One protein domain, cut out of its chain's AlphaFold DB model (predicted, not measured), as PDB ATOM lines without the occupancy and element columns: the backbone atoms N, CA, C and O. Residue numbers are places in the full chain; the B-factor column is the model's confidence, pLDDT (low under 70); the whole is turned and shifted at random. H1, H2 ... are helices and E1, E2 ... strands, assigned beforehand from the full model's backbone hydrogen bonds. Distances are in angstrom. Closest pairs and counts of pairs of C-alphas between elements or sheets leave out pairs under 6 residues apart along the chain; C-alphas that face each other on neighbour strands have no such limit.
ATOM      1  N   ILE A   9      13.400  -6.411 -25.695       89.75
ATOM      2  CA  ILE A   9      13.161  -5.846 -24.364       89.75
ATOM      3  C   ILE A   9      13.469  -4.349 -24.375       89.75
ATOM      4  O   ILE A   9      14.564  -3.926 -24.742       89.75
ATOM      5  N   VAL A  10      12.505  -3.554 -23.916       91.19
ATOM      6  CA  VAL A  10      12.589  -2.098 -23.812       91.19
ATOM      7  C   VAL A  10      12.485  -1.697 -22.342       91.19
ATOM      8  O   VAL A  10      11.431  -1.809 -21.710       91.19
ATOM      9  N   GLY A  11      13.598  -1.222 -21.784       91.19
ATOM     10  CA  GLY A  11      13.644  -0.665 -20.435       91.19
ATOM     11  C   GLY A  11      13.206   0.798 -20.421       91.19
ATOM     12  O   GLY A  11      13.853   1.646 -21.029       91.19
ATOM     13  N   CYS A  12      12.140   1.113 -19.688       91.62
ATOM     14  CA  CYS A  12      11.692   2.482 -19.440       91.62
ATOM     15  C   CYS A  12      11.917   2.856 -17.967       91.62
ATOM     16  O   CYS A  12      12.001   1.998 -17.089       91.62
ATOM     17  N   ARG A  13      11.921   4.159 -17.656       88.69
ATOM     18  CA  ARG A  13      12.138   4.656 -16.280       88.69
ATOM     19  C   ARG A  13      11.155   4.080 -15.250       88.69
ATOM     20  O   ARG A  13      11.544   3.872 -14.105       88.69
ATOM     21  N   ASN A  14       9.908   3.827 -15.654       90.19
ATOM     22  CA  ASN A  14       8.822   3.388 -14.765       90.19
ATOM     23  C   ASN A  14       8.222   2.025 -15.140       90.19
ATOM     24  O   ASN A  14       7.301   1.577 -14.470       90.19
ATOM     25  N   LYS A  15       8.684   1.388 -16.219       91.38
ATOM     26  CA  LYS A  15       8.173   0.089 -16.667       91.38
ATOM     27  C   LYS A  15       9.182  -0.638 -17.544       91.38
ATOM     28  O   LYS A  15      10.084  -0.011 -18.089       91.38
ATOM     29  N   THR A  16       8.988  -1.932 -17.718       91.19
ATOM     30  CA  THR A  16       9.699  -2.750 -18.698       91.19
ATOM     31  C   THR A  16       8.671  -3.283 -19.683       91.19
ATOM     32  O   THR A  16       7.636  -3.806 -19.271       91.19
ATOM     33  N   ALA A  17       8.934  -3.115 -20.975       91.69
ATOM     34  CA  ALA A  17       8.045  -3.532 -22.050       91.69
ATOM     35  C   ALA A  17       8.763  -4.490 -23.006       91.69
ATOM     36  O   ALA A  17       9.987  -4.465 -23.122       91.69
ATOM     37  N   GLY A  18       7.997  -5.337 -23.683       90.88
ATOM     38  CA  GLY A  18       8.460  -6.207 -24.755       90.88
ATOM     39  C   GLY A  18       7.819  -5.776 -26.063       90.88
ATOM     40  O   GLY A  18       6.607  -5.569 -26.124       90.88
ATOM     41  N   LEU A  19       8.628  -5.613 -27.103       90.06
ATOM     42  CA  LEU A  19       8.151  -5.395 -28.461       90.06
ATOM     43  C   LEU A  19       8.113  -6.748 -29.179       90.06
ATOM     44  O   LEU A  19       9.154  -7.366 -29.411       90.06
ATOM     45  N   TYR A  20       6.901  -7.197 -29.490       88.50
ATOM     46  CA  TYR A  20       6.606  -8.483 -30.115       88.50
ATOM     47  C   TYR A  20       6.197  -8.255 -31.564       88.50
ATOM     48  O   TYR A  20       5.446  -7.326 -31.837       88.50
ATOM     49  N   GLY A  21       6.644  -9.105 -32.477       84.50
ATOM     50  CA  GLY A  21       6.257  -9.047 -33.882       84.50
ATOM     51  C   GLY A  21       6.997 -10.110 -34.677       84.50
ATOM     52  O   GLY A  21       8.053 -10.593 -34.260       84.50
ATOM     53  N   SER A  22       6.422 -10.512 -35.801       81.12
ATOM     54  CA  SER A  22       7.003 -11.503 -36.713       81.12
ATOM     55  C   SER A  22       7.227 -10.954 -38.125       81.12
ATOM     56  O   SER A  22       7.941 -11.554 -38.926       81.12
ATOM     57  N   SER A  23       6.657  -9.787 -38.416       81.62
ATOM     58  CA  SER A  23       6.653  -9.097 -39.696       81.62
ATOM     59  C   SER A  23       6.781  -7.582 -39.491       81.62
ATOM     60  O   SER A  23       6.882  -7.079 -38.376       81.62
ATOM     61  N   ARG A  24       6.788  -6.818 -40.584       79.94
ATOM     62  CA  ARG A  24       6.803  -5.351 -40.528       79.94
ATOM     63  C   ARG A  24       5.510  -4.757 -39.948       79.94
ATOM     64  O   ARG A  24       5.561  -3.653 -39.410       79.94
ATOM     65  N   ASP A  25       4.392  -5.468 -40.056       86.44
ATOM     66  CA  ASP A  25       3.056  -4.890 -39.873       86.44
ATOM     67  C   ASP A  25       2.376  -5.320 -38.558       86.44
ATOM     68  O   ASP A  25       1.317  -4.799 -38.218       86.44
ATOM     69  N   ASP A  26       2.977  -6.238 -37.792       85.88
ATOM     70  CA  ASP A  26       2.391  -6.856 -36.588       85.88
ATOM     71  C   ASP A  26       3.150  -6.530 -35.288       85.88
ATOM     72  O   ASP A  26       3.014  -7.238 -34.288       85.88
ATOM     73  N   TRP A  27       3.942  -5.455 -35.275       86.88
ATOM     74  CA  TRP A  27       4.653  -5.026 -34.072       86.88
ATOM     75  C   TRP A  27       3.689  -4.512 -32.998       86.88
ATOM     76  O   TRP A  27       3.007  -3.503 -33.178       86.88
ATOM     77  N   VAL A  28       3.683  -5.167 -31.839       89.88
ATOM     78  CA  VAL A  28       2.891  -4.791 -30.666       89.88
ATOM     79  C   VAL A  28       3.807  -4.631 -29.458       89.88
ATOM     80  O   VAL A  28       4.529  -5.550 -29.071       89.88
ATOM     81  N   LEU A  29       3.745  -3.459 -28.825       90.12
ATOM     82  CA  LEU A  29       4.403  -3.203 -27.548       90.12
ATOM     83  C   LEU A  29       3.490  -3.656 -26.404       90.12
ATOM     84  O   LEU A  29       2.359  -3.182 -26.292       90.12
ATOM     85  N   LYS A  30       3.984  -4.544 -25.539       90.38
ATOM     86  CA  LYS A  30       3.275  -5.006 -24.339       90.38
ATOM     87  C   LYS A  30       4.080  -4.690 -23.090       90.38
ATOM     88  O   LYS A  30       5.303  -4.804 -23.087       90.38
ATOM     89  N   ASP A  31       3.388  -4.327 -22.020       90.31
ATOM     90  CA  ASP A  31       4.021  -4.113 -20.725       90.31
ATOM     91  C   ASP A  31       4.284  -5.471 -20.063       90.31
ATOM     92  O   ASP A  31       3.356  -6.235 -19.827       90.31
ATOM     93  N   ILE A  32       5.556  -5.754 -19.777       88.81
ATOM     94  CA  ILE A  32       6.013  -6.962 -19.072       88.81
ATOM     95  C   ILE A  32       5.910  -6.742 -17.559       88.81
ATOM     96  O   ILE A  32       5.533  -7.618 -16.788       88.81
ATOM     97  N   SER A  33       6.307  -5.553 -17.102       88.38
ATOM     98  CA  SER A  33       6.326  -5.213 -15.683       88.38
ATOM     99  C   SER A  33       6.235  -3.709 -15.473       88.38
ATOM    100  O   SER A  33       6.797  -2.923 -16.233       88.38
ATOM    101  N   HIS A  34       5.610  -3.295 -14.373       89.12
ATOM    102  CA  HIS A  34       5.602  -1.904 -13.906       89.12
ATOM    103  C   HIS A  34       6.864  -1.529 -13.107       89.12
ATOM    104  O   HIS A  34       6.894  -0.523 -12.400       89.12
ATOM    105  N   VAL A  35       7.917  -2.346 -13.193       88.31
ATOM    106  CA  VAL A  35       9.239  -2.037 -12.649       88.31
ATOM    107  C   VAL A  35      10.097  -1.435 -13.757       88.31
ATOM    108  O   VAL A  35      10.279  -2.027 -14.820       88.31
ATOM    109  N   GLY A  36      10.616  -0.236 -13.504       88.81
ATOM    110  CA  GLY A  36      11.491   0.463 -14.436       88.81
ATOM    111  C   GLY A  36      12.957   0.062 -14.328       88.81
ATOM    112  O   GLY A  36      13.432  -0.329 -13.258       88.81
ATOM    113  N   ILE A  37      13.668   0.220 -15.441       91.38
ATOM    114  CA  ILE A  37      15.097  -0.059 -15.593       91.38
ATOM    115  C   ILE A  37      15.858   1.261 -15.695       91.38
ATOM    116  O   ILE A  37      15.392   2.228 -16.301       91.38
ATOM    117  N   TYR A  38      17.027   1.319 -15.064       90.25
ATOM    118  CA  TYR A  38      17.905   2.472 -15.150       90.25
ATOM    119  C   TYR A  38      18.627   2.499 -16.507       90.25
ATOM    120  O   TYR A  38      19.094   1.442 -16.951       90.25
ATOM    121  N   PRO A  39      18.728   3.672 -17.161       88.88
ATOM    122  CA  PRO A  39      19.453   3.810 -18.421       88.88
ATOM    123  C   PRO A  39      20.868   3.238 -18.330       88.88
ATOM    124  O   PRO A  39      21.474   3.264 -17.262       88.88
ATOM    125  N   ASP A  40      21.361   2.694 -19.441       87.75
ATOM    126  CA  ASP A  40      22.732   2.181 -19.574       87.75
ATOM    127  C   ASP A  40      23.109   1.054 -18.598       87.75
ATOM    128  O   ASP A  40      24.290   0.789 -18.367       87.75
ATOM    129  N   THR A  41      22.116   0.349 -18.036       92.25
ATOM    130  CA  THR A  41      22.341  -0.807 -17.146       92.25
ATOM    131  C   THR A  41      21.791  -2.129 -17.668       92.25
ATOM    132  O   THR A  41      22.157  -3.173 -17.135       92.25
ATOM    133  N   LEU A  42      20.930  -2.126 -18.690       92.56
ATOM    134  CA  LEU A  42      20.417  -3.367 -19.266       92.56
ATOM    135  C   LEU A  42      21.509  -4.035 -20.101       92.56
ATOM    136  O   LEU A  42      21.887  -3.524 -21.150       92.56
ATOM    137  N   GLN A  43      21.997  -5.176 -19.626       91.81
ATOM    138  CA  GLN A  43      23.118  -5.881 -20.226       91.81
ATOM    139  C   GLN A  43      22.791  -7.357 -20.479       91.81
ATOM    140  O   GLN A  43      22.273  -8.036 -19.582       91.81
ATOM    141  N   PRO A  44      23.094  -7.880 -21.683       86.44
ATOM    142  CA  PRO A  44      22.903  -9.286 -21.992       86.44
ATOM    143  C   PRO A  44      24.047 -10.133 -21.421       86.44
ATOM    144  O   PRO A  44      25.226  -9.834 -21.591       86.44
ATOM    145  N   SER A  45      23.690 -11.237 -20.781       81.44
ATOM    146  CA  SER A  45      24.607 -12.326 -20.426       81.44
ATOM    147  C   SER A  45      23.873 -13.640 -20.708       81.44
ATOM    148  O   SER A  45      23.056 -13.678 -21.625       81.44
ATOM    149  N   PHE A  46      24.087 -14.699 -19.925       77.69
ATOM    150  CA  PHE A  46      23.238 -15.895 -19.981       77.69
ATOM    151  C   PHE A  46      21.744 -15.566 -19.788       77.69
ATOM    152  O   PHE A  46      20.894 -16.118 -20.476       77.69
ATOM    153  N   ILE A  47      21.439 -14.620 -18.892       84.12
ATOM    154  CA  ILE A  47      20.119 -13.999 -18.708       84.12
ATOM    155  C   ILE A  47      20.332 -12.476 -18.654       84.12
ATOM    156  O   ILE A  47      21.305 -12.040 -18.022       84.12
ATOM    157  N   PRO A  48      19.477 -11.648 -19.292       88.62
ATOM    158  CA  PRO A  48      19.581 -10.197 -19.199       88.62
ATOM    159  C   PRO A  48      19.443  -9.706 -17.757       88.62
ATOM    160  O   PRO A  48      18.527 -10.098 -17.029       88.62
ATOM    161  N   LEU A  49      20.337  -8.806 -17.360       91.00
ATOM    162  CA  LEU A  49      20.344  -8.169 -16.046       91.00
ATOM    163  C   LEU A  49      20.311  -6.654 -16.213       91.00
ATOM    164  O   LEU A  49      20.880  -6.104 -17.152       91.00
ATOM    165  N   ALA A  50      19.664  -5.983 -15.273       91.69
ATOM    166  CA  ALA A  50      19.532  -4.536 -15.234       91.69
ATOM    167  C   ALA A  50      19.507  -4.033 -13.791       91.69
ATOM    168  O   ALA A  50      19.140  -4.766 -12.873       91.69
ATOM    169  N   VAL A  51      19.832  -2.757 -13.587       91.94
ATOM    170  CA  VAL A  51      19.552  -2.083 -12.316       91.94
ATOM    171  C   VAL A  51      18.150  -1.490 -12.401       91.94
ATOM    172  O   VAL A  51      17.881  -0.600 -13.204       91.94
ATOM    173  N   SER A  52      17.237  -1.982 -11.575       89.31
ATOM    174  CA  SER A  52      15.852  -1.527 -11.498       89.31
ATOM    175  C   SER A  52      15.627  -0.549 -10.335       89.31
ATOM    176  O   SER A  52      16.570  -0.034  -9.728       89.31
ATOM    177  N   LYS A  53      14.365  -0.228 -10.021       81.00
ATOM    178  CA  LYS A  53      14.017   0.532  -8.806       81.00
ATOM    179  C   LYS A  53      14.321  -0.245  -7.517       81.00
ATOM    180  O   LYS A  53      14.652   0.393  -6.524       81.00
ATOM    181  N   ASN A  54      14.249  -1.574  -7.549       80.62
ATOM    182  CA  ASN A  54      14.364  -2.407  -6.349       80.62
ATOM    183  C   ASN A  54      15.767  -3.014  -6.161       80.62
ATOM    184  O   ASN A  54      16.021  -3.704  -5.182       80.62
ATOM    185  N   GLY A  55      16.687  -2.758  -7.092       88.25
ATOM    186  CA  GLY A  55      18.048  -3.290  -7.065       88.25
ATOM    187  C   GLY A  55      18.427  -3.901  -8.405       88.25
ATOM    188  O   GLY A  55      17.835  -3.583  -9.432       88.25
ATOM    189  N   ILE A  56      19.416  -4.784  -8.418       91.06
ATOM    190  CA  ILE A  56      19.774  -5.558  -9.605       91.06
ATOM    191  C   ILE A  56      18.689  -6.617  -9.840       91.06
ATOM    192  O   ILE A  56      18.295  -7.356  -8.933       91.06
ATOM    193  N   THR A  57      18.184  -6.670 -11.063       91.12
ATOM    194  CA  THR A  57      17.042  -7.485 -11.467       91.12
ATOM    195  C   THR A  57      17.395  -8.238 -12.738       91.12
ATOM    196  O   THR A  57      17.937  -7.658 -13.678       91.12
ATOM    197  N   ARG A  58      17.083  -9.532 -12.762       89.88
ATOM    198  CA  ARG A  58      17.157 -10.374 -13.955       89.88
ATOM    199  C   ARG A  58      15.809 -10.415 -14.659       89.88
ATOM    200  O   ARG A  58      14.769 -10.297 -14.006       89.88
ATOM    201  N   ILE A  59      15.846 -10.578 -15.973       89.12
ATOM    202  CA  ILE A  59      14.664 -10.669 -16.829       89.12
ATOM    203  C   ILE A  59      14.635 -12.084 -17.406       89.12
ATOM    204  O   ILE A  59      15.329 -12.379 -18.376       89.12
ATOM    205  N   ASP A  60      13.860 -12.959 -16.771       85.88
ATOM    206  CA  ASP A  60      13.717 -14.359 -17.168       85.88
ATOM    207  C   ASP A  60      12.604 -14.498 -18.214       85.88
ATOM    208  O   ASP A  60      11.574 -13.830 -18.111       85.88
ATOM    209  N   GLN A  61      12.768 -15.394 -19.186       80.44
ATOM    210  CA  GLN A  61      11.652 -15.845 -20.023       80.44
ATOM    211  C   GLN A  61      10.767 -16.801 -19.219       80.44
ATOM    212  O   GLN A  61      11.268 -17.620 -18.446       80.44
ATOM    213  N   THR A  62       9.453 -16.703 -19.386       75.12
ATOM    214  CA  THR A  62       8.497 -17.633 -18.789       75.12
ATOM    215  C   THR A  62       8.124 -18.723 -19.793       75.12
ATOM    216  O   THR A  62       8.066 -18.501 -21.002       75.12
ATOM    217  N   GLU A  63       7.838 -19.924 -19.289       65.19
ATOM    218  CA  GLU A  63       7.352 -21.039 -20.118       65.19
ATOM    219  C   GLU A  63       5.921 -20.795 -20.637       65.19
ATOM    220  O   GLU A  63       5.488 -21.404 -21.614       65.19
ATOM    221  N   GLN A  64       5.180 -19.872 -20.013       52.22
ATOM    222  CA  GLN A  64       3.854 -19.465 -20.463       52.22
ATOM    223  C   GLN A  64       3.961 -18.415 -21.577       52.22
ATOM    224  O   GLN A  64       4.184 -17.235 -21.327       52.22
ATOM    225  N   PHE A  65       3.739 -18.856 -22.816       57.59
ATOM    226  CA  PHE A  65       3.440 -18.007 -23.980       57.59
ATOM    227  C   PHE A  65       4.493 -16.941 -24.354       57.59
ATOM    228  O   PHE A  65       4.158 -15.973 -25.035       57.59
ATOM    229  N   GLY A  66       5.765 -17.122 -23.976       59.59
ATOM    230  CA  GLY A  66       6.846 -16.200 -24.354       59.59
ATOM    231  C   GLY A  66       6.797 -14.853 -23.622       59.59
ATOM    232  O   GLY A  66       7.259 -13.841 -24.154       59.59
ATOM    233  N   ASP A  67       6.208 -14.832 -22.426       73.12
ATOM    234  CA  ASP A  67       6.229 -13.670 -21.544       73.12
ATOM    235  C   ASP A  67       7.544 -13.608 -20.743       73.12
ATOM    236  O   ASP A  67       8.375 -14.518 -20.787       73.12
ATOM    237  N   PHE A  68       7.762 -12.518 -20.016       83.06
ATOM    238  CA  PHE A  68       8.961 -12.311 -19.213       83.06
ATOM    239  C   PHE A  68       8.604 -12.048 -17.754       83.06
ATOM    240  O   PHE A  68       7.586 -11.444 -17.426       83.06
ATOM    241  N   ARG A  69       9.484 -12.466 -16.847       85.31
ATOM    242  CA  ARG A  69       9.363 -12.185 -15.420       85.31
ATOM    243  C   ARG A  69      10.616 -11.501 -14.914       85.31
ATOM    244  O   ARG A  69      11.732 -11.972 -15.118       85.31
ATOM    245  N   LEU A  70      10.416 -10.409 -14.189       86.50
ATOM    246  CA  LEU A  70      11.489  -9.731 -13.476       86.50
ATOM    247  C   LEU A  70      11.676 -10.380 -12.104       86.50
ATOM    248  O   LEU A  70      10.711 -10.649 -11.391       86.50
ATOM    249  N   SER A  71      12.919 -10.654 -11.729       87.88
ATOM    250  CA  SER A  71      13.259 -11.219 -10.420       87.88
ATOM    251  C   SER A  71      14.530 -10.580  -9.879       87.88
ATOM    252  O   SER A  71      15.478 -10.327 -10.618       87.88
ATOM    253  N   GLU A  72      14.558 -10.266  -8.590       88.25
ATOM    254  CA  GLU A  72      15.765  -9.736  -7.956       88.25
ATOM    255  C   GLU A  72      16.838 -10.813  -7.841       88.25
ATOM    256  O   GLU A  72      16.544 -11.990  -7.622       88.25
ATOM    257  N   VAL A  73      18.099 -10.401  -7.971       88.88
ATOM    258  CA  VAL A  73      19.227 -11.300  -7.731       88.88
ATOM    259  C   VAL A  73      19.645 -11.275  -6.265       88.88
ATOM    260  O   VAL A  73      19.586 -10.251  -5.581       88.88
ATOM    261  N   ASP A  74      20.168 -12.400  -5.790       87.44
ATOM    262  CA  ASP A  74      20.725 -12.535  -4.443       87.44
ATOM    263  C   ASP A  74      21.928 -11.605  -4.183       87.44
ATOM    264  O   ASP A  74      22.234 -11.319  -3.020       87.44
ATOM    265  N   ALA A  75      22.563 -11.082  -5.242       85.31
ATOM    266  CA  ALA A  75      23.598 -10.050  -5.170       85.31
ATOM    267  C   ALA A  75      23.134  -8.808  -4.394       85.31
ATOM    268  O   ALA A  75      23.929  -8.246  -3.646       85.31
ATOM    269  N   ASN A  76      21.854  -8.419  -4.498       86.19
ATOM    270  CA  ASN A  76      21.318  -7.249  -3.789       86.19
ATOM    271  C   ASN A  76      21.529  -7.369  -2.279       86.19
ATOM    272  O   ASN A  76      22.047  -6.456  -1.636       86.19
ATOM    273  N   ARG A  77      21.202  -8.541  -1.729       85.62
ATOM    274  CA  ARG A  77      21.370  -8.849  -0.308       85.62
ATOM    275  C   ARG A  77      22.835  -9.081   0.060       85.62
ATOM    276  O   ARG A  77      23.277  -8.591   1.090       85.62
ATOM    277  N   LYS A  78      23.586  -9.828  -0.761       84.44
ATOM    278  CA  LYS A  78      25.000 -10.163  -0.492       84.44
ATOM    279  C   LYS A  78      25.898  -8.925  -0.452       84.44
ATOM    280  O   LYS A  78      26.815  -8.866   0.359       84.44
ATOM    281  N   LEU A  79      25.630  -7.955  -1.322       83.44
ATOM    282  CA  LEU A  79      26.421  -6.734  -1.460       83.44
ATOM    283  C   LEU A  79      25.877  -5.566  -0.631       83.44
ATOM    284  O   LEU A  79      26.554  -4.544  -0.534       83.44
ATOM    285  N   GLY A  80      24.665  -5.686  -0.073       81.38
ATOM    286  CA  GLY A  80      23.943  -4.539   0.480       81.38
ATOM    287  C   GLY A  80      23.786  -3.441  -0.572       81.38
ATOM    288  O   GLY A  80      24.111  -2.283  -0.316       81.38
ATOM    289  N   PHE A  81      23.414  -3.823  -1.798       81.69
ATOM    290  CA  PHE A  81      23.359  -2.895  -2.920       81.69
ATOM    291  C   PHE A  81      22.264  -1.851  -2.693       81.69
ATOM    292  O   PHE A  81      21.086  -2.194  -2.625       81.69
ATOM    293  N   ASP A  82      22.656  -0.578  -2.645       77.69
ATOM    294  CA  ASP A  82      21.735   0.550  -2.649       77.69
ATOM    295  C   ASP A  82      22.002   1.448  -3.853       77.69
ATOM    296  O   ASP A  82      23.010   2.150  -3.950       77.69
ATOM    297  N   LYS A  83      21.037   1.459  -4.765       69.44
ATOM    298  CA  LYS A  83      21.070   2.249  -5.988       69.44
ATOM    299  C   LYS A  83      21.438   3.721  -5.765       69.44
ATOM    300  O   LYS A  83      22.158   4.264  -6.600       69.44
ATOM    301  N   GLN A  84      20.942   4.364  -4.703       66.94
ATOM    302  CA  GLN A  84      21.221   5.786  -4.461       66.94
ATOM    303  C   GLN A  84      22.702   6.025  -4.163       66.94
ATOM    304  O   GLN A  84      23.275   6.996  -4.644       66.94
ATOM    305  N   HIS A  85      23.324   5.096  -3.441       69.69
ATOM    306  CA  HIS A  85      24.732   5.166  -3.075       69.69
ATOM    307  C   HIS A  85      25.664   4.731  -4.212       69.69
ATOM    308  O   HIS A  85      26.795   5.195  -4.278       69.69
ATOM    309  N   TYR A  86      25.218   3.842  -5.106       72.56
ATOM    310  CA  TYR A  86      26.083   3.323  -6.170       72.56
ATOM    311  C   TYR A  86      26.081   4.153  -7.454       72.56
ATOM    312  O   TYR A  86      27.050   4.031  -8.188       72.56
ATOM    313  N   ASN A  87      25.058   4.960  -7.760       87.06
ATOM    314  CA  ASN A  87      25.049   5.887  -8.910       87.06
ATOM    315  C   ASN A  87      25.726   5.320 -10.188       87.06
ATOM    316  O   ASN A  87      26.794   5.772 -10.615       87.06
ATOM    317  N   ILE A  88      25.167   4.230 -10.727       90.88
ATOM    318  CA  ILE A  88      25.743   3.514 -11.874       90.88
ATOM    319  C   ILE A  88      25.610   4.358 -13.141       90.88
ATOM    320  O   ILE A  88      24.504   4.763 -13.495       90.88
ATOM    321  N   VAL A  89      26.735   4.571 -13.825       91.62
ATOM    322  CA  VAL A  89      26.838   5.407 -15.034       91.62
ATOM    323  C   VAL A  89      27.209   4.623 -16.288       91.62
ATOM    324  O   VAL A  89      26.833   5.022 -17.383       91.62
ATOM    325  N   TYR A  90      27.916   3.501 -16.144       93.56
ATOM    326  CA  TYR A  90      28.255   2.628 -17.266       93.56
ATOM    327  C   TYR A  90      28.044   1.167 -16.891       93.56
ATOM    328  O   TYR A  90      28.063   0.790 -15.714       93.56
ATOM    329  N   SER A  91      27.928   0.316 -17.901       94.31
ATOM    330  CA  SER A  91      27.939  -1.129 -17.725       94.31
ATOM    331  C   SER A  91      28.640  -1.818 -18.891       94.31
ATOM    332  O   SER A  91      28.719  -1.273 -19.990       94.31
ATOM    333  N   SER A  92      29.203  -2.996 -18.636       94.12
ATOM    334  CA  SER A  92      29.845  -3.819 -19.660       94.12
ATOM    335  C   SER A  92      29.644  -5.299 -19.373       94.12
ATOM    336  O   SER A  92      29.436  -5.701 -18.226       94.12
ATOM    337  N   THR A  93      29.785  -6.130 -20.397       92.88
ATOM    338  CA  THR A  93      29.660  -7.584 -20.288       92.88
ATOM    339  C   THR A  93      30.955  -8.267 -20.683       92.88
ATOM    340  O   THR A  93      31.688  -7.832 -21.569       92.88
ATOM    341  N   LYS A  94      31.244  -9.368 -20.000       89.19
ATOM    342  CA  LYS A  94      32.323 -10.290 -20.322       89.19
ATOM    343  C   LYS A  94      31.703 -11.662 -20.541       89.19
ATOM    344  O   LYS A  94      31.619 -12.482 -19.623       89.19
ATOM    345  N   ALA A  95      31.264 -11.892 -21.777       82.25
ATOM    346  CA  ALA A  95      30.492 -13.071 -22.166       82.25
ATOM    347  C   ALA A  95      31.205 -14.391 -21.824       82.25
ATOM    348  O   ALA A  95      30.593 -15.281 -21.242       82.25
ATOM    349  N   LYS A  96      32.521 -14.483 -22.078       83.00
ATOM    350  CA  LYS A  96      33.328 -15.690 -21.800       83.00
ATOM    351  C   LYS A  96      33.302 -16.134 -20.333       83.00
ATOM    352  O   LYS A  96      33.488 -17.310 -20.055       83.00
ATOM    353  N   SER A  97      33.090 -15.206 -19.403       83.88
ATOM    354  CA  SER A  97      33.050 -15.492 -17.962       83.88
ATOM    355  C   SER A  97      31.649 -15.337 -17.365       83.88
ATOM    356  O   SER A  97      31.519 -15.361 -16.145       83.88
ATOM    357  N   ASN A  98      30.619 -15.136 -18.197       87.69
ATOM    358  CA  ASN A  98      29.245 -14.837 -17.783       87.69
ATOM    359  C   ASN A  98      29.156 -13.709 -16.732       87.69
ATOM    360  O   ASN A  98      28.412 -13.801 -15.753       87.69
ATOM    361  N   GLN A  99      29.987 -12.678 -16.908       90.62
ATOM    362  CA  GLN A  99      30.135 -11.566 -15.973       90.62
ATOM    363  C   GLN A  99      29.550 -10.283 -16.552       90.62
ATOM    364  O   GLN A  99      29.802  -9.935 -17.703       90.62
ATOM    365  N   ILE A 100      28.859  -9.529 -15.709       93.06
ATOM    366  CA  ILE A 100      28.425  -8.162 -15.967       93.06
ATOM    367  C   ILE A 100      29.105  -7.254 -14.956       93.06
ATOM    368  O   ILE A 100      29.173  -7.559 -13.762       93.06
ATOM    369  N   ARG A 101      29.627  -6.133 -15.440       93.56
ATOM    370  CA  ARG A 101      30.285  -5.115 -14.631       93.56
ATOM    371  C   ARG A 101      29.466  -3.838 -14.684       93.56
ATOM    372  O   ARG A 101      29.146  -3.359 -15.768       93.56
ATOM    373  N   PHE A 102      29.143  -3.294 -13.519       94.12
ATOM    374  CA  PHE A 102      28.492  -1.998 -13.369       94.12
ATOM    375  C   PHE A 102      29.485  -1.006 -12.785       94.12
ATOM    376  O   PHE A 102      30.118  -1.269 -11.761       94.12
ATOM    377  N   TYR A 103      29.600   0.150 -13.421       94.19
ATOM    378  CA  TYR A 103      30.568   1.166 -13.054       94.19
ATOM    379  C   TYR A 103      29.846   2.345 -12.409       94.19
ATOM    380  O   TYR A 103      29.104   3.081 -13.056       94.19
ATOM    381  N   SER A 104      30.059   2.481 -11.102       92.19
ATOM    382  CA  SER A 104      29.642   3.623 -10.289       92.19
ATOM    383  C   SER A 104      30.429   4.898 -10.604       92.19
ATOM    384  O   SER A 104      31.649   4.833 -10.775       92.19
ATOM    385  N   ALA A 105      29.751   6.049 -10.585       89.50
ATOM    386  CA  ALA A 105      30.396   7.365 -10.586       89.50
ATOM    387  C   ALA A 105      31.187   7.647  -9.292       89.50
ATOM    388  O   ALA A 105      32.163   8.391  -9.326       89.50
ATOM    389  N   GLU A 106      30.821   6.994  -8.184       86.69
ATOM    390  CA  GLU A 106      31.471   7.110  -6.868       86.69
ATOM    391  C   GLU A 106      32.769   6.277  -6.768       86.69
ATOM    392  O   GLU A 106      33.417   6.230  -5.726       86.69
ATOM    393  N   GLY A 107      33.151   5.562  -7.836       86.31
ATOM    394  CA  GLY A 107      34.398   4.787  -7.919       86.31
ATOM    395  C   GLY A 107      34.327   3.358  -7.367       86.31
ATOM    396  O   GLY A 107      35.207   2.549  -7.662       86.31
ATOM    397  N   ARG A 108      33.270   2.997  -6.625       89.12
ATOM    398  CA  ARG A 108      33.035   1.617  -6.166       89.12
ATOM    399  C   ARG A 108      32.202   0.840  -7.182       89.12
ATOM    400  O   ARG A 108      30.974   0.886  -7.175       89.12
ATOM    401  N   HIS A 109      32.874   0.120  -8.067       93.31
ATOM    402  CA  HIS A 109      32.249  -0.653  -9.135       93.31
ATOM    403  C   HIS A 109      31.835  -2.051  -8.660       93.31
ATOM    404  O   HIS A 109      32.292  -2.548  -7.629       93.31
ATOM    405  N   LEU A 110      30.956  -2.688  -9.424       92.81
ATOM    406  CA  LEU A 110      30.334  -3.970  -9.112       92.81
ATOM    407  C   LEU A 110      30.616  -4.968 -10.223       92.81
ATOM    408  O   LEU A 110      30.410  -4.663 -11.395       92.81
ATOM    409  N   CYS A 111      31.033  -6.174  -9.859       92.62
ATOM    410  CA  CYS A 111      31.127  -7.305 -10.774       92.62
ATOM    411  C   CYS A 111      30.143  -8.380 -10.323       92.62
ATOM    412  O   CYS A 111      30.128  -8.750  -9.148       92.62
ATOM    413  N   ILE A 112      29.323  -8.869 -11.248       92.56
ATOM    414  CA  ILE A 112      28.313  -9.892 -10.998       92.56
ATOM    415  C   ILE A 112      28.474 -10.982 -12.043       92.56
ATOM    416  O   ILE A 112      28.407 -10.725 -13.238       92.56
ATOM    417  N   MET A 113      28.655 -12.207 -11.579       91.62
ATOM    418  CA  MET A 113      28.618 -13.410 -12.390       91.62
ATOM    419  C   MET A 113      27.358 -14.188 -12.043       91.62
ATOM    420  O   MET A 113      27.104 -14.466 -10.867       91.62
ATOM    421  N   LEU A 114      26.582 -14.545 -13.062       86.00
ATOM    422  CA  LEU A 114      25.425 -15.416 -12.898       86.00
ATOM    423  C   LEU A 114      25.869 -16.876 -13.043       86.00
ATOM    424  O   LEU A 114      26.571 -17.228 -13.991       86.00
ATOM    425  N   ASN A 115      25.472 -17.728 -12.108       87.00
ATOM    426  CA  ASN A 115      25.705 -19.162 -12.202       87.00
ATOM    427  C   ASN A 115      24.511 -19.850 -12.892       87.00
ATOM    428  O   ASN A 115      23.401 -19.309 -12.874       87.00
ATOM    429  N   PRO A 116      24.697 -21.053 -13.465       81.19
ATOM    430  CA  PRO A 116      23.612 -21.804 -14.106       81.19
ATOM    431  C   PRO A 116      22.435 -22.135 -13.174       81.19
ATOM    432  O   PRO A 116      21.311 -22.282 -13.638       81.19
ATOM    433  N   ASP A 117      22.679 -22.222 -11.864       83.06
ATOM    434  CA  ASP A 117      21.656 -22.453 -10.832       83.06
ATOM    435  C   ASP A 117      20.843 -21.190 -10.475       83.06
ATOM    436  O   ASP A 117      19.972 -21.220  -9.606       83.06
ATOM    437  N   GLY A 118      21.132 -20.059 -11.127       78.06
ATOM    438  CA  GLY A 118      20.484 -18.775 -10.891       78.06
ATOM    439  C   GLY A 118      21.022 -17.995  -9.687       78.06
ATOM    440  O   GLY A 118      20.538 -16.888  -9.443       78.06
ATOM    441  N   THR A 119      22.009 -18.524  -8.954       86.50
ATOM    442  CA  THR A 119      22.724 -17.780  -7.906       86.50
ATOM    443  C   THR A 119      23.751 -16.832  -8.514       86.50
ATOM    444  O   THR A 119      24.213 -17.024  -9.641       86.50
ATOM    445  N   THR A 120      24.153 -15.805  -7.766       89.56
ATOM    446  CA  THR A 120      25.218 -14.897  -8.207       89.56
ATOM    447  C   THR A 120      26.486 -15.025  -7.371       89.56
ATOM    448  O   THR A 120      26.462 -15.154  -6.138       89.56
ATOM    449  N   ARG A 121      27.631 -14.924  -8.053       90.62
ATOM    450  CA  ARG A 121      28.903 -14.526  -7.443       90.62
ATOM    451  C   ARG A 121      29.074 -13.043  -7.702       90.62
ATOM    452  O   ARG A 121      28.966 -12.598  -8.839       90.62
ATOM    453  N   SER A 122      29.306 -12.272  -6.656       91.31
ATOM    454  CA  SER A 122      29.416 -10.827  -6.777       91.31
ATOM    455  C   SER A 122      30.541 -10.290  -5.915       91.31
ATOM    456  O   SER A 122      30.867 -10.857  -4.874       91.31
ATOM    457  N   SER A 123      31.163  -9.215  -6.387       91.88
ATOM    458  CA  SER A 123      32.225  -8.517  -5.674       91.88
ATOM    459  C   SER A 123      32.261  -7.047  -6.078       91.88
ATOM    460  O   SER A 123      31.629  -6.634  -7.055       91.88
ATOM    461  N   PHE A 124      33.035  -6.271  -5.329       91.25
ATOM    462  CA  PHE A 124      33.375  -4.900  -5.665       91.25
ATOM    463  C   PHE A 124      34.773  -4.827  -6.258       91.25
ATOM    464  O   PHE A 124      35.640  -5.638  -5.938       91.25
ATOM    465  N   PHE A 125      34.988  -3.819  -7.088       92.25
ATOM    466  CA  PHE A 125      36.315  -3.451  -7.552       92.25
ATOM    467  C   PHE A 125      36.394  -1.941  -7.742       92.25
ATOM    468  O   PHE A 125      35.376  -1.254  -7.837       92.25
ATOM    469  N   THR A 126      37.611  -1.425  -7.786       92.31
ATOM    470  CA  THR A 126      37.898  -0.005  -7.964       92.31
ATOM    471  C   THR A 126      38.961   0.155  -9.040       92.31
ATOM    472  O   THR A 126      39.748  -0.759  -9.298       92.31
ATOM    473  N   TYR A 127      38.975   1.322  -9.679       92.19
ATOM    474  CA  TYR A 127      40.126   1.777 -10.450       92.19
ATOM    475  C   TYR A 127      40.830   2.911  -9.702       92.19
ATOM    476  O   TYR A 127      40.186   3.604  -8.911       92.19
ATOM    477  N   PRO A 128      42.128   3.148  -9.961       90.00
ATOM    478  CA  PRO A 128      42.858   4.253  -9.342       90.00
ATOM    479  C   PRO A 128      42.327   5.636  -9.734       90.00
ATOM    480  O   PRO A 128      42.615   6.617  -9.057       90.00
ATOM    481  N   GLU A 129      41.608   5.725 -10.853       89.94
ATOM    482  CA  GLU A 129      41.037   6.959 -11.383       89.94
ATOM    483  C   GLU A 129      39.572   6.753 -11.766       89.94
ATOM    484  O   GLU A 129      39.147   5.653 -12.126       89.94
ATOM    485  N   THR A 130      38.796   7.834 -11.714       90.75
ATOM    486  CA  THR A 130      37.384   7.817 -12.094       90.75
ATOM    487  C   THR A 130      37.229   7.627 -13.599       90.75
ATOM    488  O   THR A 130      37.787   8.383 -14.396       90.75
ATOM    489  N   ILE A 131      36.408   6.654 -13.986       92.31
ATOM    490  CA  ILE A 131      36.063   6.394 -15.385       92.31
ATOM    491  C   ILE A 131      35.287   7.588 -15.956       92.31
ATOM    492  O   ILE A 131      34.330   8.064 -15.346       92.31
ATOM    493  N   LYS A 132      35.685   8.054 -17.142       93.19
ATOM    494  CA  LYS A 132      35.035   9.153 -17.882       93.19
ATOM    495  C   LYS A 132      34.267   8.696 -19.115       93.19
ATOM    496  O   LYS A 132      33.445   9.443 -19.636       93.19
ATOM    497  N   GLY A 133      34.514   7.476 -19.566       93.12
ATOM    498  CA  GLY A 133      33.821   6.893 -20.697       93.12
ATOM    499  C   GLY A 133      34.152   5.420 -20.823       93.12
ATOM    500  O   GLY A 133      35.276   4.997 -20.537       93.12
ATOM    501  N   LEU A 134      33.160   4.654 -21.258       94.75
ATOM    502  CA  LEU A 134      33.276   3.230 -21.499       94.75
ATOM    503  C   LEU A 134      32.652   2.906 -22.848       94.75
ATOM    504  O   LEU A 134      31.542   3.340 -23.148       94.75
ATOM    505  N   TRP A 135      33.368   2.126 -23.645       93.19
ATOM    506  CA  TRP A 135      32.869   1.624 -24.911       93.19
ATOM    507  C   TRP A 135      33.157   0.135 -25.025       93.19
ATOM    508  O   TRP A 135      34.268  -0.318 -24.754       93.19
ATOM    509  N   GLN A 136      32.152  -0.631 -25.424       91.75
ATOM    510  CA  GLN A 136      32.270  -2.069 -25.587       91.75
ATOM    511  C   GLN A 136      32.081  -2.447 -27.055       91.75
ATOM    512  O   GLN A 136      31.061  -2.145 -27.667       91.75
ATOM    513  N   SER A 137      33.072  -3.158 -27.582       90.19
ATOM    514  CA  SER A 137      32.972  -3.942 -28.812       90.19
ATOM    515  C   SER A 137      32.637  -5.404 -28.479       90.19
ATOM    516  O   SER A 137      32.728  -5.789 -27.310       90.19
ATOM    517  N   PRO A 138      32.307  -6.248 -29.472       84.06
ATOM    518  CA  PRO A 138      32.100  -7.680 -29.244       84.06
ATOM    519  C   PRO A 138      33.272  -8.380 -28.534       84.06
ATOM    520  O   PRO A 138      33.043  -9.265 -27.712       84.06
ATOM    521  N   ASP A 139      34.511  -7.948 -28.798       83.56
ATOM    522  CA  ASP A 139      35.717  -8.621 -28.296       83.56
ATOM    523  C   ASP A 139      36.399  -7.905 -27.126       83.56
ATOM    524  O   ASP A 139      37.110  -8.531 -26.341       83.56
ATOM    525  N   ASN A 140      36.238  -6.584 -27.020       89.38
ATOM    526  CA  ASN A 140      37.029  -5.751 -26.118       89.38
ATOM    527  C   ASN A 140      36.194  -4.652 -25.460       89.38
ATOM    528  O   ASN A 140      35.339  -4.037 -26.102       89.38
ATOM    529  N   VAL A 141      36.539  -4.342 -24.210       92.69
ATOM    530  CA  VAL A 141      36.043  -3.174 -23.477       92.69
ATOM    531  C   VAL A 141      37.149  -2.128 -23.419       92.69
ATOM    532  O   VAL A 141      38.270  -2.413 -22.987       92.69
ATOM    533  N   TYR A 142      36.818  -0.921 -23.849       94.44
ATOM    534  CA  TYR A 142      37.679   0.248 -23.840       94.44
ATOM    535  C   TYR A 142      37.187   1.246 -22.803       94.44
ATOM    536  O   TYR A 142      35.986   1.455 -22.630       94.44
ATOM    537  N   MET A 143      38.129   1.853 -22.095       94.00
ATOM    538  CA  MET A 143      37.867   2.724 -20.960       94.00
ATOM    539  C   MET A 143      38.714   3.980 -21.093       94.00
ATOM    540  O   MET A 143      39.856   3.927 -21.547       94.00
ATOM    541  N   THR A 144      38.150   5.109 -20.692       94.75
ATOM    542  CA  THR A 144      38.840   6.399 -20.676       94.75
ATOM    543  C   THR A 144      38.800   6.986 -19.280       94.75
ATOM    544  O   THR A 144      37.823   6.813 -18.542       94.75
ATOM    545  N   PHE A 145      39.874   7.683 -18.932       92.50
ATOM    546  CA  PHE A 145      40.037   8.381 -17.663       92.50
ATOM    547  C   PHE A 145      40.332   9.864 -17.933       92.50
ATOM    548  O   PHE A 145      40.172  10.348 -19.055       92.50
ATOM    549  N   GLY A 146      40.716  10.614 -16.899       90.69
ATOM    550  CA  GLY A 146      41.006  12.049 -17.013       90.69
ATOM    551  C   GLY A 146      42.322  12.386 -17.724       90.69
ATOM    552  O   GLY A 146      42.617  13.560 -17.915       90.69
ATOM    553  N   ASP A 147      43.111  11.384 -18.109       89.62
ATOM    554  CA  ASP A 147      44.464  11.527 -18.653       89.62
ATOM    555  C   ASP A 147      44.526  11.633 -20.189       89.62
ATOM    556  O   ASP A 147      45.610  11.740 -20.763       89.62
ATOM    557  N   GLY A 148      43.373  11.585 -20.863       88.94
ATOM    558  CA  GLY A 148      43.275  11.676 -22.321       88.94
ATOM    559  C   GLY A 148      43.703  10.409 -23.070       88.94
ATOM    560  O   GLY A 148      43.835  10.450 -24.293       88.94
ATOM    561  N   LYS A 149      43.914   9.283 -22.375       91.00
ATOM    562  CA  LYS A 149      44.261   7.996 -22.994       91.00
ATOM    563  C   LYS A 149      43.063   7.051 -23.036       91.00
ATOM    564  O   LYS A 149      42.126   7.141 -22.242       91.00
ATOM    565  N   VAL A 150      43.121   6.104 -23.973       92.62
ATOM    566  CA  VAL A 150      42.171   4.991 -24.078       92.62
ATOM    567  C   VAL A 150      42.871   3.715 -23.637       92.62
ATOM    568  O   VAL A 150      43.898   3.328 -24.192       92.62
ATOM    569  N   TYR A 151      42.290   3.044 -22.653       92.44
ATOM    570  CA  TYR A 151      42.779   1.786 -22.112       92.44
ATOM    571  C   TYR A 151      41.894   0.641 -22.575       92.44
ATOM    572  O   TYR A 151      40.672   0.766 -22.622       92.44
ATOM    573  N   ARG A 152      42.508  -0.499 -22.879       91.50
ATOM    574  CA  ARG A 152      41.802  -1.744 -23.180       91.50
ATOM    575  C   ARG A 152      41.830  -2.648 -21.955       91.50
ATOM    576  O   ARG A 152      42.902  -2.911 -21.414       91.50
ATOM    577  N   GLN A 153      40.670  -3.145 -21.541       88.25
ATOM    578  CA  GLN A 153      40.587  -4.147 -20.483       88.25
ATOM    579  C   GLN A 153      41.235  -5.458 -20.960       88.25
ATOM    580  O   GLN A 153      40.945  -5.937 -22.053       88.25
ATOM    581  N   SER A 154      42.128  -6.015 -20.145       85.44
ATOM    582  CA  SER A 154      42.852  -7.262 -20.405       85.44
ATOM    583  C   SER A 154      42.740  -8.158 -19.183       85.44
ATOM    584  O   SER A 154      42.822  -7.665 -18.057       85.44
ATOM    585  N   ASP A 155      42.572  -9.458 -19.409       79.88
ATOM    586  CA  ASP A 155      42.602 -10.458 -18.338       79.88
ATOM    587  C   ASP A 155      44.025 -10.750 -17.875       79.88
ATOM    588  O   ASP A 155      44.260 -10.964 -16.691       79.88
ATOM    589  N   ASN A 156      44.984 -10.683 -18.798       80.88
ATOM    590  CA  ASN A 156      46.392 -10.751 -18.459       80.88
ATOM    591  C   ASN A 156      46.865  -9.340 -18.082       80.88
ATOM    592  O   ASN A 156      47.214  -8.535 -18.952       80.88
TER     593      ASN A 156
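What this domain is: This is residues 9 to 156 of the 290 residues of an uncharacterized protein of Neisseria sp (UniProt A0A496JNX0). Four small antiparallel sheets stand one after another round an open arc, like four blades making part of a propeller; E1, E4, E7 and E11 form the inner edges, and E3, E6, E10 and E13 the outer ones. Two very short helices, H1 and H2, lie where the chain passes from the second blade to the third, and the two end blades are separated by the gap of the arc. The printed part has 148 residues, with named elements in the order E1 to E6, H1, H2, E7 to E13; 73 residues, under half, are in named elements, and the class is mostly strand. Each sheet is a meander, each strand the antiparallel neighbour of the one before: E1 E2 E3, E4 E5 E6, E7 E8 E9 E10 and E11 E12 E13. The whole is compact, with a radius of gyration of the C-alphas of 16.3 A and spans of 49 by 36 by 28 A.

Where its parts are: E1 holds residues 9 to 11, and C-alpha 9 is at (13.161, -5.846, -24.364). E2 is residues 16 to 20, and E3 is residues 28 to 33, 15.4 A long. E4 is residues 49 to 51, E5 residues 56 to 61, 16.7 A long, and E6 residues 68 to 72. H1 is residues 75 to 79, with C-alpha 75 at (23.598, -10.050, -5.170), and H2 is residues 83 to 86. E7, residues 88 to 94, is the longest strand at 17.5 A. E8 is residues 99 to 104, 16.2 A, E9 residues 109 to 114, 16.7 A, and E10 residues 120 to 125, 16.0 A. E11 is residues 133 to 136, E12 residues 141 to 144, and E13 residues 150 to 152, ending with C-alpha 152 at (41.802, -1.744, -23.180).

How they stand to each other: In the first sheet, N 10 and O 17 of E1 and E2 are 2.8 A apart, and N 18 and O 30 of E2 and E3 are 2.8 A apart, both within hydrogen-bond range. The closest C-alphas of E3 and E6 are those of Ile 32 and Phe 68, 6.1 A apart; E2 and E6 are near each other. In the second sheet, N 50 of E4 and O 57 of E5 are 2.9 A apart, and N 58 of E5 and O 71 of E6 are 2.8 A apart, both within hydrogen-bond range. E4 and E8 are only just apart, at 8.1 A. H1 is on the sheet of E7 to E10, at a height over the sheet of 7.7 A, and lies only just over E10, with 3 of its C-alphas; its closest pair with E10 is the C-alphas of Ala 75 and Thr 120, 5.9 A. H2 only grazes that sheet, with residues 83 to 86. The sheet is twisted, its strands' lines turning by 59 degrees from edge to edge. Across it, N 92 and O 101 are 2.9 A apart, N 102 and O 110 2.8 A, and N 111 and O 123 2.9 A. The closest C-alphas of E7 and E11 are those of Tyr 90 and Leu 134, 6.6 A apart. In the last sheet, N 135 and O 142 are at 2.9 A, and N 143 and O 151 at 2.8 A. The O i to N i+4 pair of H1 is within hydrogen-bond range; H2 is too short for such a pair.

The domain as a whole: The two C-alphas farthest apart, those of Gln 64 and Asp 147, are 51.1 A apart. The printed part has no cut. The long link is E3 to E4, residues 34 to 48. The mean pLDDT of the printed part is 87.1; residues 63 to 66 and 83 to 85 are under 70.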